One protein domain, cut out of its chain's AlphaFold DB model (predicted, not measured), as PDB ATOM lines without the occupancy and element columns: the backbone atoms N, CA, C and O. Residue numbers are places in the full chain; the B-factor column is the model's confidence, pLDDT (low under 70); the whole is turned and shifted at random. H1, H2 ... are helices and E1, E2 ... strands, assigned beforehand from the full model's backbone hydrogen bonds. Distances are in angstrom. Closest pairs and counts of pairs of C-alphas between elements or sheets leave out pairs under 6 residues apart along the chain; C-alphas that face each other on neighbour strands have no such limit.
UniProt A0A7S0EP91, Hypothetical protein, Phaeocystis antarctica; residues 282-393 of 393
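What this domain is: This is residues 282 to 393 of the 393 residues of the protein "Hypothetical protein" of Phaeocystis antarctica (UniProt A0A7S0EP91). A small four-stranded sheet is the core, with H2 packed slantwise over one face and the long unnamed stretch 294 to 312 passing over the other. H1 packs across H2 and reaches E4 with its residues 290 to 293, while residues 387 to 393 stick out as a tail. The 112 printed residues run H1 E1 H2 E2 E3 E4 H3, with the antiparallel sheet ordered E1 - E3 - E2 - E4; the class is mixed, helices and strands, with under half of the residues in named elements. It is compact, with a radius of gyration of the C-alphas of 13.5 A, yet its spans are 45 by 29 by 28 A.

Where its parts are: Find the sheet in E1, residues 313 to 315; E3, 355 to 359, 13.2 A; E2, 346 to 350, 13.6 A, beginning at C-alpha 346 (124.005, 143.080, 117.077); and E4, 375 to 378. H2 runs from 327 to 339, 18.0 A. H1, 282 to 293, 16.7 A, starts at C-alpha 282 (133.376, 140.637, 99.483), and H3, 384 to 391, ends at C-alpha 391 (117.589, 140.153, 91.662).

How they stand to each other: Look first at the hairpin E2 and E3, where N 348 and O 357 are 2.9 A apart. Between the neighbours E3 and E1, N 358 and O 314 are 2.8 A apart, and between the neighbours E2 and E4, N 349 and O 375 are 2.8 A apart, each pair within hydrogen-bond range. E1, H2, E2 form a split strand-helix-strand unit, two strands running the same way with E3 between them, and its crossover is right-handed. H2's height over the sheet is 8.9 A; its closest C-alphas to E3 are Cys 334 and Cys 356, 5.8 A. The domain has two layers, H1 and H2 on one face of the sheet. H1 and H2 touch, about perpendicular at 79 degrees, closest at the C-alphas of Ala 287 and Ala 331, 5.3 A. H3 is close to H1 but not clearly touching, and is not on the sheet. In H1, H2 and H3 every O i to N i+4 pair is within hydrogen-bond range.

The domain as a whole: The C-alphas of Thr 303 and Ser 393, the two farthest apart, are 45.0 A apart. The printed part has no cut; the links H1 to E1, E1 to H2 and E3 to E4 are long. Look for pLDDT under 70 at residues 282 to 284 and 383 to 393.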
ATOM      1  N   SER A 282     134.521 141.234  98.774       65.88
ATOM      2  CA  SER A 282     133.376 140.637  99.483       65.88
ATOM      3  C   SER A 282     133.336 141.074 100.952       65.88
ATOM      4  O   SER A 282     132.273 141.394 101.477       65.88
ATOM      5  N   VAL A 283     134.506 141.176 101.594       63.62
ATOM      6  CA  VAL A 283     134.645 141.605 102.994       63.62
ATOM      7  C   VAL A 283     134.370 143.104 103.150       63.62
ATOM      8  O   VAL A 283     133.638 143.503 104.054       63.62
ATOM      9  N   ILE A 284     134.893 143.929 102.240       68.81
ATOM     10  CA  ILE A 284     134.569 145.357 102.139       68.81
ATOM     11  C   ILE A 284     133.090 145.516 101.799       68.81
ATOM     12  O   ILE A 284     132.411 146.274 102.480       68.81
ATOM     13  N   GLY A 285     132.558 144.736 100.855       79.75
ATOM     14  CA  GLY A 285     131.135 144.755 100.521       79.75
ATOM     15  C   GLY A 285     130.243 144.458 101.729       79.75
ATOM     16  O   GLY A 285     129.278 145.176 101.974       79.75
ATOM     17  N   ALA A 286     130.592 143.470 102.556       77.50
ATOM     18  CA  ALA A 286     129.859 143.162 103.784       77.50
ATOM     19  C   ALA A 286     129.948 144.287 104.835       77.50
ATOM     20  O   ALA A 286     128.992 144.509 105.583       77.50
ATOM     21  N   ALA A 287     131.076 144.995 104.907       84.50
ATOM     22  CA  ALA A 287     131.256 146.137 105.800       84.50
ATOM     23  C   ALA A 287     130.491 147.375 105.319       84.50
ATOM     24  O   ALA A 287     129.831 148.035 106.119       84.50
ATOM     25  N   GLU A 288     130.522 147.657 104.019       89.56
ATOM     26  CA  GLU A 288     129.731 148.708 103.376       89.56
ATOM     27  C   GLU A 288     128.232 148.450 103.550       89.56
ATOM     28  O   GLU A 288     127.493 149.359 103.925       89.56
ATOM     29  N   GLN A 289     127.785 147.202 103.375       88.50
ATOM     30  CA  GLN A 289     126.398 146.796 103.619       88.50
ATOM     31  C   GLN A 289     125.986 147.028 105.071       88.50
ATOM     32  O   GLN A 289     124.935 147.624 105.317       88.50
ATOM     33  N   TRP A 290     126.821 146.617 106.031       94.50
ATOM     34  CA  TRP A 290     126.561 146.868 107.447       94.50
ATOM     35  C   TRP A 290     126.487 148.372 107.736       94.50
ATOM     36  O   TRP A 290     125.562 148.833 108.402       94.50
ATOM     37  N   LEU A 291     127.416 149.165 107.192       95.06
ATOM     38  CA  LEU A 291     127.443 150.619 107.366       95.06
ATOM     39  C   LEU A 291     126.237 151.323 106.740       95.06
ATOM     40  O   LEU A 291     125.789 152.327 107.296       95.06
ATOM     41  N   ALA A 292     125.713 150.809 105.626       94.81
ATOM     42  CA  ALA A 292     124.548 151.360 104.936       94.81
ATOM     43  C   ALA A 292     123.256 151.220 105.756       94.81
ATOM     44  O   ALA A 292     122.376 152.073 105.670       94.81
ATOM     45  N   VAL A 293     123.144 150.167 106.569       95.38
ATOM     46  CA  VAL A 293     121.962 149.900 107.411       95.38
ATOM     47  C   VAL A 293     122.158 150.288 108.879       95.38
ATOM     48  O   VAL A 293     121.191 150.308 109.643       95.38
ATOM     49  N   ALA A 294     123.388 150.609 109.287       97.31
ATOM     50  CA  ALA A 294     123.702 150.999 110.652       97.31
ATOM     51  C   ALA A 294     123.070 152.346 111.023       97.31
ATOM     52  O   ALA A 294     123.204 153.353 110.324       97.31
ATOM     53  N   ARG A 295     122.415 152.381 112.184       98.00
ATOM     54  CA  ARG A 295     121.706 153.557 112.696       98.00
ATOM     55  C   ARG A 295     122.509 154.254 113.792       98.00
ATOM     56  O   ARG A 295     123.173 153.568 114.569       98.00
ATOM     57  N   PRO A 296     122.473 155.593 113.892       98.19
ATOM     58  CA  PRO A 296     123.125 156.307 114.986       98.19
ATOM     59  C   PRO A 296     122.613 155.865 116.363       98.19
ATOM     60  O   PRO A 296     121.409 155.719 116.562       98.19
ATOM     61  N   GLY A 297     123.532 155.711 117.316       98.06
ATOM     62  CA  GLY A 297     123.244 155.333 118.701       98.06
ATOM     63  C   GLY A 297     123.815 153.972 119.095       98.06
ATOM     64  O   GLY A 297     124.336 153.227 118.262       98.06
ATOM     65  N   VAL A 298     123.736 153.668 120.389       98.12
ATOM     66  CA  VAL A 298     124.227 152.432 121.025       98.12
ATOM     67  C   VAL A 298     123.054 151.620 121.580       98.12
ATOM     68  O   VAL A 298     122.081 152.198 122.065       98.12
ATOM     69  N   CYS A 299     123.140 150.289 121.528       98.12
ATOM     70  CA  CYS A 299     122.104 149.398 122.057       98.12
ATOM     71  C   CYS A 299     121.947 149.547 123.578       98.12
ATOM     72  O   CYS A 299     120.849 149.785 124.071       98.12
ATOM     73  N   ALA A 300     123.053 149.453 124.321       97.44
ATOM     74  CA  ALA A 300     123.115 149.731 125.753       97.44
ATOM     75  C   ALA A 300     124.565 150.029 126.189       97.44
ATOM     76  O   ALA A 300     125.504 149.639 125.493       97.44
ATOM     77  N   PRO A 301     124.788 150.701 127.335       96.38
ATOM     78  CA  PRO A 301     126.127 150.860 127.897       96.38
ATOM     79  C   PRO A 301     126.737 149.507 128.290       96.38
ATOM     80  O   PRO A 301     126.107 148.721 128.996       96.38
ATOM     81  N   THR A 302     127.984 149.262 127.892       96.00
ATOM     82  CA  THR A 302     128.752 148.066 128.270       96.00
ATOM     83  C   THR A 302     129.892 148.435 129.212       96.00
ATOM     84  O   THR A 302     130.569 149.437 128.997       96.00
ATOM     85  N   THR A 303     130.126 147.632 130.250       92.75
ATOM     86  CA  THR A 303     131.147 147.898 131.284       92.75
ATOM     87  C   THR A 303     132.398 147.024 131.165       92.75
ATOM     88  O   THR A 303     133.357 147.240 131.902       92.75
ATOM     89  N   GLY A 304     132.412 146.049 130.253       92.81
ATOM     90  CA  GLY A 304     133.527 145.124 130.065       92.81
ATOM     91  C   GLY A 304     133.282 144.133 128.922       92.81
ATOM     92  O   GLY A 304     132.301 144.288 128.191       92.81
ATOM     93  N   PRO A 305     134.134 143.103 128.775       90.62
ATOM     94  CA  PRO A 305     134.108 142.190 127.629       90.62
ATOM     95  C   PRO A 305     132.850 141.335 127.505       90.62
ATOM     96  O   PRO A 305     132.489 140.936 126.398       90.62
ATOM     97  N   GLY A 306     132.151 141.109 128.618       92.75
ATOM     98  CA  GLY A 306     131.045 140.159 128.677       92.75
ATOM     99  C   GLY A 306     131.528 138.708 128.576       92.75
ATOM    100  O   GLY A 306     132.715 138.430 128.430       92.75
ATOM    101  N   ASP A 307     130.584 137.779 128.681       91.50
ATOM    102  CA  ASP A 307     130.807 136.345 128.478       91.50
ATOM    103  C   ASP A 307     130.064 135.945 127.198       91.50
ATOM    104  O   ASP A 307     128.840 135.987 127.168       91.50
ATOM    105  N   CYS A 308     130.777 135.592 126.131       88.81
ATOM    106  CA  CYS A 308     130.158 135.275 124.839       88.81
ATOM    107  C   CYS A 308     129.269 134.020 124.846       88.81
ATOM    108  O   CYS A 308     128.410 133.882 123.974       88.81
ATOM    109  N   GLU A 309     129.444 133.127 125.822       90.00
ATOM    110  CA  GLU A 309     128.672 131.888 125.952       90.00
ATOM    111  C   GLU A 309     127.408 132.108 126.793       90.00
ATOM    112  O   GLU A 309     126.360 131.502 126.553       90.00
ATOM    113  N   ARG A 310     127.472 132.996 127.792       93.19
ATOM    114  CA  ARG A 310     126.408 133.136 128.810       93.19
ATOM    115  C   ARG A 310     125.835 134.539 128.957       93.19
ATOM    116  O   ARG A 310     124.699 134.682 129.413       93.19
ATOM    117  N   GLY A 311     126.593 135.552 128.576       94.88
ATOM    118  CA  GLY A 311     126.219 136.954 128.638       94.88
ATOM    119  C   GLY A 311     125.262 137.363 127.524       94.88
ATOM    120  O   GLY A 311     125.109 136.690 126.507       94.88
ATOM    121  N   THR A 312     124.603 138.495 127.740       98.00
ATOM    122  CA  THR A 312     123.706 139.125 126.761       98.00
ATOM    123  C   THR A 312     124.358 140.309 126.053       98.00
ATOM    124  O   THR A 312     123.844 140.754 125.028       98.00
ATOM    125  N   MET A 313     125.468 140.825 126.587       98.19
ATOM    126  CA  MET A 313     126.224 141.933 126.012       98.19
ATOM    127  C   MET A 313     127.650 142.015 126.562       98.19
ATOM    128  O   MET A 313     127.943 141.499 127.645       98.19
ATOM    129  N   GLY A 314     128.508 142.735 125.845       97.69
ATOM    130  CA  GLY A 314     129.877 143.044 126.245       97.69
ATOM    131  C   GLY A 314     130.584 143.942 125.228       97.69
ATOM    132  O   GLY A 314     129.961 144.413 124.281       97.69
ATOM    133  N   SER A 315     131.873 144.216 125.421       96.75
ATOM    134  CA  SER A 315     132.672 145.082 124.542       96.75
ATOM    135  C   SER A 315     134.039 144.501 124.204       96.75
ATOM    136  O   SER A 315     134.792 144.053 125.058       96.75
ATOM    137  N   PHE A 316     134.406 144.587 122.932       93.00
ATOM    138  CA  PHE A 316     135.708 144.190 122.415       93.00
ATOM    139  C   PHE A 316     136.720 145.344 122.378       93.00
ATOM    140  O   PHE A 316     137.642 145.324 121.564       93.00
ATOM    141  N   LYS A 317     136.565 146.371 123.221       84.00
ATOM    142  CA  LYS A 317     137.443 147.554 123.232       84.00
ATOM    143  C   LYS A 317     138.938 147.212 123.326       84.00
ATOM    144  O   LYS A 317     139.756 147.860 122.677       84.00
ATOM    145  N   ASP A 318     139.279 146.140 124.041       77.75
ATOM    146  CA  ASP A 318     140.664 145.684 124.223       77.75
ATOM    147  C   ASP A 318     141.153 144.717 123.119       77.75
ATOM    148  O   ASP A 318     142.302 144.281 123.133       77.75
ATOM    149  N   ALA A 319     140.327 144.404 122.112       73.19
ATOM    150  CA  ALA A 319     140.625 143.426 121.054       73.19
ATOM    151  C   ALA A 319     141.392 144.006 119.841       73.19
ATOM    152  O   ALA A 319     141.233 143.552 118.698       73.19
ATOM    153  N   GLY A 320     142.229 145.024 120.080       72.31
ATOM    154  CA  GLY A 320     143.127 145.589 119.065       72.31
ATOM    155  C   GLY A 320     142.507 146.654 118.151       72.31
ATOM    156  O   GLY A 320     142.943 146.820 117.018       72.31
ATOM    157  N   LEU A 321     141.510 147.414 118.615       83.75
ATOM    158  CA  LEU A 321     140.857 148.463 117.809       83.75
ATOM    159  C   LEU A 321     141.669 149.771 117.685       83.75
ATOM    160  O   LEU A 321     141.263 150.686 116.967       83.75
ATOM    161  N   GLY A 322     142.825 149.882 118.352       79.44
ATOM    162  CA  GLY A 322     143.615 151.123 118.427       79.44
ATOM    163  C   GLY A 322     144.154 151.640 117.084       79.44
ATOM    164  O   GLY A 322     144.299 152.854 116.901       79.44
ATOM    165  N   ASN A 323     144.395 150.741 116.126       79.56
ATOM    166  CA  ASN A 323     144.936 151.081 114.805       79.56
ATOM    167  C   ASN A 323     143.859 151.375 113.754       79.56
ATOM    168  O   ASN A 323     144.180 151.909 112.697       79.56
ATOM    169  N   VAL A 324     142.586 151.101 114.046       82.50
ATOM    170  CA  VAL A 324     141.475 151.287 113.106       82.50
ATOM    171  C   VAL A 324     141.288 152.774 112.793       82.50
ATOM    172  O   VAL A 324     141.089 153.589 113.703       82.50
ATOM    173  N   ARG A 325     141.341 153.160 111.513       89.06
ATOM    174  CA  ARG A 325     141.270 154.567 111.071       89.06
ATOM    175  C   ARG A 325     139.986 154.929 110.334       89.06
ATOM    176  O   ARG A 325     139.650 156.110 110.318       89.06
ATOM    177  N   SER A 326     139.257 153.956 109.797       91.56
ATOM    178  CA  SER A 326     138.022 154.193 109.045       91.56
ATOM    179  C   SER A 326     136.835 153.391 109.585       91.56
ATOM    180  O   SER A 326     136.997 152.472 110.395       91.56
ATOM    181  N   TRP A 327     135.626 153.756 109.158       95.00
ATOM    182  CA  TRP A 327     134.404 153.049 109.545       95.00
ATOM    183  C   TRP A 327     134.333 151.651 108.939       95.00
ATOM    184  O   TRP A 327     133.844 150.737 109.594       95.00
ATOM    185  N   GLU A 328     134.851 151.477 107.730       91.38
ATOM    186  CA  GLU A 328     134.907 150.209 107.007       91.38
ATOM    187  C   GLU A 328     135.814 149.236 107.758       91.38
ATOM    188  O   GLU A 328     135.384 148.142 108.113       91.38
ATOM    189  N   GLN A 329     137.027 149.672 108.117       83.31
ATOM    190  CA  GLN A 329     137.949 148.884 108.939       83.31
ATOM    191  C   GLN A 329     137.322 148.498 110.287       83.31
ATOM    192  O   GLN A 329     137.454 147.357 110.731       83.31
ATOM    193  N   LEU A 330     136.609 149.432 110.931       92.75
ATOM    194  CA  LEU A 330     135.928 149.161 112.197       92.75
ATOM    195  C   LEU A 330     134.803 148.137 112.033       92.75
ATOM    196  O   LEU A 330     134.705 147.216 112.837       92.75
ATOM    197  N   ALA A 331     133.974 148.283 110.999       93.88
ATOM    198  CA  ALA A 331     132.853 147.397 110.718       93.88
ATOM    199  C   ALA A 331     133.330 145.975 110.393       93.88
ATOM    200  O   ALA A 331     132.826 145.028 110.998       93.88
ATOM    201  N   VAL A 332     134.351 145.822 109.536       85.69
ATOM    202  CA  VAL A 332     134.998 144.523 109.261       85.69
ATOM    203  C   VAL A 332     135.455 143.880 110.566       85.69
ATOM    204  O   VAL A 332     135.123 142.728 110.852       85.69
ATOM    205  N   ARG A 333     136.192 144.634 111.390       85.50
ATOM    206  CA  ARG A 333     136.776 144.106 112.624       85.50
ATOM    207  C   ARG A 333     135.708 143.707 113.637       85.50
ATOM    208  O   ARG A 333     135.790 142.630 114.218       85.50
ATOM    209  N   CYS A 334     134.699 144.548 113.818       95.00
ATOM    210  CA  CYS A 334     133.573 144.279 114.697       95.00
ATOM    211  C   CYS A 334     132.779 143.046 114.288       95.00
ATOM    212  O   CYS A 334     132.438 142.221 115.135       95.00
ATOM    213  N   LYS A 335     132.493 142.919 112.991       92.00
ATOM    214  CA  LYS A 335     131.757 141.785 112.442       92.00
ATOM    215  C   LYS A 335     132.527 140.488 112.664       92.00
ATOM    216  O   LYS A 335     131.972 139.550 113.223       92.00
ATOM    217  N   TRP A 336     133.825 140.488 112.370       85.31
ATOM    218  CA  TRP A 336     134.699 139.344 112.623       85.31
ATOM    219  C   TRP A 336     134.738 138.931 114.105       85.31
ATOM    220  O   TRP A 336     134.591 137.751 114.421       85.31
ATOM    221  N   LEU A 337     134.877 139.892 115.027       85.19
ATOM    222  CA  LEU A 337     134.856 139.622 116.473       85.19
ATOM    223  C   LEU A 337     133.515 139.030 116.920       85.19
ATOM    224  O   LEU A 337     133.467 138.082 117.702       85.19
ATOM    225  N   CYS A 338     132.425 139.576 116.393       94.00
ATOM    226  CA  CYS A 338     131.082 139.124 116.694       94.00
ATOM    227  C   CYS A 338     130.787 137.714 116.159       94.00
ATOM    228  O   CYS A 338     130.192 136.913 116.872       94.00
ATOM    229  N   GLU A 339     131.254 137.365 114.957       86.81
ATOM    230  CA  GLU A 339     131.132 136.008 114.400       86.81
ATOM    231  C   GLU A 339     131.837 134.948 115.266       86.81
ATOM    232  O   GLU A 339     131.447 133.778 115.267       86.81
ATOM    233  N   GLY A 340     132.860 135.352 116.027       82.12
ATOM    234  CA  GLY A 340     133.526 134.515 117.026       82.12
ATOM    235  C   GLY A 340     132.776 134.384 118.358       82.12
ATOM    236  O   GLY A 340     133.161 133.567 119.190       82.12
ATOM    237  N   CYS A 341     131.712 135.158 118.579       88.81
ATOM    238  CA  CYS A 341     130.973 135.240 119.835       88.81
ATOM    239  C   CYS A 341     129.585 134.596 119.685       88.81
ATOM    240  O   CYS A 341     128.710 135.141 119.015       88.81
ATOM    241  N   ALA A 342     129.351 133.450 120.337       89.50
ATOM    242  CA  ALA A 342     128.177 132.597 120.098       89.50
ATOM    243  C   ALA A 342     126.814 133.309 120.222       89.50
ATOM    244  O   ALA A 342     125.854 132.952 119.533       89.50
ATOM    245  N   ARG A 343     126.721 134.316 121.098       94.88
ATOM    246  CA  ARG A 343     125.488 135.076 121.350       94.88
ATOM    247  C   ARG A 343     125.444 136.441 120.684       94.88
ATOM    248  O   ARG A 343     124.442 137.126 120.837       94.88
ATOM    249  N   CYS A 344     126.472 136.853 119.951       97.75
ATOM    250  CA  CYS A 344     126.473 138.160 119.315       97.75
ATOM    251  C   CYS A 344     125.552 138.177 118.082       97.75
ATOM    252  O   CYS A 344     125.711 137.390 117.152       97.75
ATOM    253  N   ARG A 345     124.560 139.074 118.089       97.88
ATOM    254  CA  ARG A 345     123.603 139.282 116.983       97.88
ATOM    255  C   ARG A 345     123.568 140.724 116.495       97.88
ATOM    256  O   ARG A 345     123.203 140.977 115.349       97.88
ATOM    257  N   HIS A 346     123.966 141.655 117.355       98.44
ATOM    258  CA  HIS A 346     124.005 143.080 117.077       98.44
ATOM    259  C   HIS A 346     125.335 143.664 117.534       98.44
ATOM    260  O   HIS A 346     125.915 143.228 118.530       98.44
ATOM    261  N   ILE A 347     125.781 144.681 116.809       98.19
ATOM    262  CA  ILE A 347     127.007 145.419 117.088       98.19
ATOM    263  C   ILE A 347     126.636 146.881 117.308       98.19
ATOM    264  O   ILE A 347     125.863 147.433 116.528       98.19
ATOM    265  N   SER A 348     127.240 147.514 118.312       98.38
ATOM    266  CA  SER A 348     127.359 148.970 118.407       98.38
ATOM    267  C   SER A 348     128.833 149.351 118.311       98.38
ATOM    268  O   SER A 348     129.620 149.026 119.195       98.38
ATOM    269  N   ALA A 349     129.215 150.057 117.252       97.94
ATOM    270  CA  ALA A 349     130.602 150.421 116.980       97.94
ATOM    271  C   ALA A 349     130.812 151.936 117.073       97.94
ATOM    272  O   ALA A 349     129.965 152.713 116.625       97.94
ATOM    273  N   SER A 350     131.958 152.365 117.608       97.56
ATOM    274  CA  SER A 350     132.365 153.772 117.599       97.56
ATOM    275  C   SER A 350     133.811 153.956 117.167       97.56
ATOM    276  O   SER A 350     134.751 153.545 117.850       97.56
ATOM    277  N   LEU A 351     133.997 154.675 116.058       96.31
ATOM    278  CA  LEU A 351     135.326 155.026 115.564       96.31
ATOM    279  C   LEU A 351     136.039 156.044 116.465       96.31
ATOM    280  O   LEU A 351     137.269 156.018 116.541       96.31
ATOM    281  N   ALA A 352     135.284 156.916 117.141       95.81
ATOM    282  CA  ALA A 352     135.821 157.928 118.050       95.81
ATOM    283  C   ALA A 352     136.349 157.298 119.344       95.81
ATOM    284  O   ALA A 352     137.437 157.644 119.797       95.81
ATOM    285  N   PHE A 353     135.613 156.330 119.898       94.56
ATOM    286  CA  PHE A 353     136.000 155.642 121.131       94.56
ATOM    287  C   PHE A 353     136.840 154.380 120.907       94.56
ATOM    288  O   PHE A 353     137.279 153.781 121.887       94.56
ATOM    289  N   LYS A 354     137.070 153.997 119.641       94.62
ATOM    290  CA  LYS A 354     137.699 152.722 119.249       94.62
ATOM    291  C   LYS A 354     137.032 151.547 119.959       94.62
ATOM    292  O   LYS A 354     137.696 150.712 120.561       94.62
ATOM    293  N   ASP A 355     135.704 151.537 119.912       96.00
ATOM    294  CA  ASP A 355     134.871 150.593 120.648       96.00
ATOM    295  C   ASP A 355     134.040 149.739 119.692       96.00
ATOM    296  O   ASP A 355     133.628 150.188 118.615       96.00
ATOM    297  N   CYS A 356     133.796 148.513 120.125       97.19
ATOM    298  CA  CYS A 356     132.960 147.541 119.468       97.19
ATOM    299  C   CYS A 356     132.200 146.730 120.518       97.19
ATOM    300  O   CYS A 356     132.716 145.746 121.049       97.19
ATOM    301  N   SER A 357     130.976 147.141 120.819       98.12
ATOM    302  CA  SER A 357     130.103 146.439 121.753       98.12
ATOM    303  C   SER A 357     129.240 145.416 121.023       98.12
ATOM    304  O   SER A 357     128.723 145.695 119.940       98.12
ATOM    305  N   TRP A 358     129.064 144.244 121.623       98.25
ATOM    306  CA  TRP A 358     128.217 143.172 121.123       98.25
ATOM    307  C   TRP A 358     126.984 142.988 121.998       98.25
ATOM    308  O   TRP A 358     127.038 143.171 123.214       98.25
ATOM    309  N   PHE A 359     125.878 142.592 121.370       98.38
ATOM    310  CA  PHE A 359     124.609 142.344 122.044       98.38
ATOM    311  C   PHE A 359     123.912 141.139 121.423       98.38
ATOM    312  O   PHE A 359     123.902 140.965 120.199       98.38
ATOM    313  N   GLN A 360     123.295 140.324 122.268       98.31
ATOM    314  CA  GLN A 360     122.385 139.277 121.822       98.31
ATOM    315  C   GLN A 360     121.079 139.865 121.300       98.31
ATOM    316  O   GLN A 360     120.630 139.485 120.226       98.31
ATOM    317  N   ASP A 361     120.524 140.834 122.018       97.62
ATOM    318  CA  ASP A 361     119.257 141.469 121.681       97.62
ATOM    319  C   ASP A 361     119.439 142.988 121.674       97.62
ATOM    320  O   ASP A 361     120.066 143.557 122.570       97.62
ATOM    321  N   CYS A 362     118.908 143.654 120.649       97.94
ATOM    322  CA  CYS A 362     118.942 145.104 120.530       97.94
ATOM    323  C   CYS A 362     117.753 145.606 119.710       97.94
ATOM    324  O   CYS A 362     117.527 145.157 118.589       97.94
ATOM    325  N   SER A 363     117.012 146.573 120.256       97.75
ATOM    326  CA  SER A 363     115.970 147.273 119.504       97.75
ATOM    327  C   SER A 363     116.580 148.456 118.755       97.75
ATOM    328  O   SER A 363     116.894 149.488 119.347       97.75
ATOM    329  N   LEU A 364     116.737 148.318 117.438       97.19
ATOM    330  CA  LEU A 364     117.318 149.358 116.575       97.19
ATOM    331  C   LEU A 364     116.406 150.578 116.378       97.19
ATOM    332  O   LEU A 364     116.837 151.583 115.809       97.19
ATOM    333  N   ASP A 365     115.155 150.496 116.830       97.19
ATOM    334  CA  ASP A 365     114.210 151.615 116.871       97.19
ATOM    335  C   ASP A 365     114.303 152.408 118.189       97.19
ATOM    336  O   ASP A 365     113.754 153.501 118.293       97.19
ATOM    337  N   ALA A 366     115.017 151.881 119.191       96.75
ATOM    338  CA  ALA A 366     115.143 152.463 120.528       96.75
ATOM    339  C   ALA A 366     116.614 152.622 120.960       96.75
ATOM    340  O   ALA A 366     116.961 152.408 122.123       96.75
ATOM    341  N   LEU A 367     117.492 152.987 120.019       98.06
ATOM    342  CA  LEU A 367     118.912 153.199 120.300       98.06
ATOM    343  C   LEU A 367     119.129 154.400 121.229       98.06
ATOM    344  O   LEU A 367     118.547 155.471 121.050       98.06
ATOM    345  N   SER A 368     120.034 154.244 122.194       97.44
ATOM    346  CA  SER A 368     120.447 155.345 123.056       97.44
ATOM    347  C   SER A 368     121.361 156.300 122.293       97.44
ATOM    348  O   SER A 368     122.409 155.910 121.775       97.44
ATOM    349  N   LEU A 369     120.987 157.578 122.270       96.88
ATOM    350  CA  LEU A 369     121.786 158.663 121.693       96.88
ATOM    351  C   LEU A 369     122.682 159.361 122.730       96.88
ATOM    352  O   LEU A 369     123.365 160.327 122.402       96.88
ATOM    353  N   ALA A 370     122.699 158.876 123.978       93.25
ATOM    354  CA  ALA A 370     123.482 159.474 125.063       93.25
ATOM    355  C   ALA A 370     125.005 159.393 124.828       93.25
ATOM    356  O   ALA A 370     125.753 160.199 125.374       93.25
ATOM    357  N   ALA A 371     125.456 158.440 124.005       91.56
ATOM    358  CA  ALA A 371     126.846 158.291 123.583       91.56
ATOM    359  C   ALA A 371     126.970 158.626 122.081       91.56
ATOM    360  O   ALA A 371     126.782 157.744 121.235       91.56
ATOM    361  N   PRO A 372     127.246 159.891 121.711       93.12
ATOM    362  CA  PRO A 372     127.353 160.282 120.310       93.12
ATOM    363  C   PRO A 372     128.536 159.585 119.626       93.12
ATOM    364  O   PRO A 372     129.545 159.273 120.250       93.12
ATOM    365  N   GLY A 373     128.426 159.357 118.315       95.00
ATOM    366  CA  GLY A 373     129.485 158.712 117.531       95.00
ATOM    367  C   GLY A 373     129.461 157.180 117.550       95.00
ATOM    368  O   GLY A 373     130.395 156.565 117.035       95.00
ATOM    369  N   PHE A 374     128.414 156.569 118.111       98.00
ATOM    370  CA  PHE A 374     128.100 155.155 117.908       98.00
ATOM    371  C   PHE A 374     127.171 154.949 116.709       98.00
ATOM    372  O   PHE A 374     126.294 155.775 116.435       98.00
ATOM    373  N   LYS A 375     127.352 153.821 116.024       98.44
ATOM    374  CA  LYS A 375     126.417 153.266 115.043       98.44
ATOM    375  C   LYS A 375     126.093 151.822 115.413       98.44
ATOM    376  O   LYS A 375     127.005 151.090 115.795       98.44
ATOM    377  N   SER A 376     124.833 151.419 115.273       98.25
ATOM    378  CA  SER A 376     124.372 150.070 115.602       98.25
ATOM    379  C   SER A 376     123.610 149.408 114.463       98.25
ATOM    380  O   SER A 376     122.784 150.049 113.812       98.25
ATOM    381  N   ALA A 377     123.862 148.120 114.247       98.06
ATOM    382  CA  ALA A 377     123.140 147.287 113.288       98.06
ATOM    383  C   ALA A 377     123.245 145.792 113.650       98.06
ATOM    384  O   ALA A 377     124.146 145.401 114.406       98.06
ATOM    385  N   PRO A 378     122.358 144.938 113.103       97.44
ATOM    386  CA  PRO A 378     122.519 143.491 113.147       97.44
ATOM    387  C   PRO A 378     123.765 143.065 112.370       97.44
ATOM    388  O   PRO A 378     124.186 143.726 111.423       97.44
ATOM    389  N   VAL A 379     124.346 141.937 112.750       93.88
ATOM    390  CA  VAL A 379     125.598 141.411 112.171       93.88
ATOM    391  C   VAL A 379     125.391 140.932 110.736       93.88
ATOM    392  O   VAL A 379     126.193 141.226 109.845       93.88
ATOM    393  N   ASP A 380     124.258 140.271 110.513       88.94
ATOM    394  CA  ASP A 380     123.847 139.684 109.236       88.94
ATOM    395  C   ASP A 380     123.014 140.653 108.385       88.94
ATOM    396  O   ASP A 380     122.298 140.243 107.474       88.94
ATOM    397  N   ALA A 381     123.053 141.949 108.696       79.25
ATOM    398  CA  ALA A 381     122.240 142.918 107.987       79.25
ATOM    399  C   ALA A 381     122.769 143.140 106.564       79.25
ATOM    400  O   ALA A 381     123.909 143.556 106.361       79.25
ATOM    401  N   ILE A 382     121.903 142.871 105.592       70.88
ATOM    402  CA  ILE A 382     122.100 143.166 104.173       70.88
ATOM    403  C   ILE A 382     121.140 144.308 103.830       70.88
ATOM    404  O   ILE A 382     119.989 144.300 104.274       70.88
ATOM    405  N   SER A 383     121.589 145.312 103.073       67.69
ATOM    406  CA  SER A 383     120.688 146.391 102.661       67.69
ATOM    407  C   SER A 383     119.655 145.877 101.650       67.69
ATOM    408  O   SER A 383     119.975 145.110 100.742       67.69
ATOM    409  N   LEU A 384     118.396 146.308 101.792       63.16
ATOM    410  CA  LEU A 384     117.322 145.946 100.856       63.16
ATOM    411  C   LEU A 384     117.616 146.424  99.425       63.16
ATOM    412  O   LEU A 384     117.319 145.706  98.478       63.16
ATOM    413  N   GLU A 385     118.266 147.581  99.268       61.50
ATOM    414  CA  GLU A 385     118.751 148.062  97.964       61.50
ATOM    415  C   GLU A 385     119.771 147.110  97.324       61.50
ATOM    416  O   GLU A 385     119.831 146.992  96.104       61.50
ATOM    417  N   TYR A 386     120.584 146.418  98.126       61.12
ATOM    418  CA  TYR A 386     121.536 145.438  97.615       61.12
ATOM    419  C   TYR A 386     120.848 144.133  97.207       61.12
ATOM    420  O   TYR A 386     121.171 143.582  96.160       61.12
ATOM    421  N   LEU A 387     119.855 143.675  97.980       55.34
ATOM    422  CA  LEU A 387     119.020 142.532  97.593       55.34
ATOM    423  C   LEU A 387     118.267 142.805  96.283       55.34
ATOM    424  O   LEU A 387     118.225 141.938  95.420       55.34
ATOM    425  N   GLN A 388     117.763 144.028  96.091       62.62
ATOM    426  CA  GLN A 388     117.138 144.442  94.828       62.62
ATOM    427  C   GLN A 388     118.122 144.439  93.651       62.62
ATOM    428  O   GLN A 388     117.768 143.981  92.572       62.62
ATOM    429  N   LYS A 389     119.372 144.878  93.850       64.19
ATOM    430  CA  LYS A 389     120.403 144.825  92.799       64.19
ATOM    431  C   LYS A 389     120.845 143.406  92.436       64.19
ATOM    432  O   LYS A 389     121.307 143.210  91.320       64.19
ATOM    433  N   LEU A 390     120.739 142.452  93.363       57.12
ATOM    434  CA  LEU A 390     121.055 141.043  93.107       57.12
ATOM    435  C   LEU A 390     119.963 140.327  92.303       57.12
ATOM    436  O   LEU A 390     120.289 139.437  91.532       57.12
ATOM    437  N   ASP A 391     118.694 140.715  92.456       54.44
ATOM    438  CA  ASP A 391     117.589 140.153  91.662       54.44
ATOM    439  C   ASP A 391     117.570 140.673  90.208       54.44
ATOM    440  O   ASP A 391     116.946 140.068  89.336       54.44
ATOM    441  N   GLU A 392     118.253 141.788  89.930       60.91
ATOM    442  CA  GLU A 392     118.358 142.389  88.590       60.91
ATOM    443  C   GLU A 392     119.594 141.920  87.789       60.91
ATOM    444  O   GLU A 392     119.692 142.226  86.595       60.91
ATOM    445  N   SER A 393     120.526 141.186  88.415       47.50
ATOM    446  CA  SER A 393     121.776 140.670  87.823       47.50
ATOM    447  C   SER A 393     121.745 139.163  87.618       47.50
ATOM    448  O   SER A 393     122.189 138.705  86.540       47.50
TER     449      SER A 393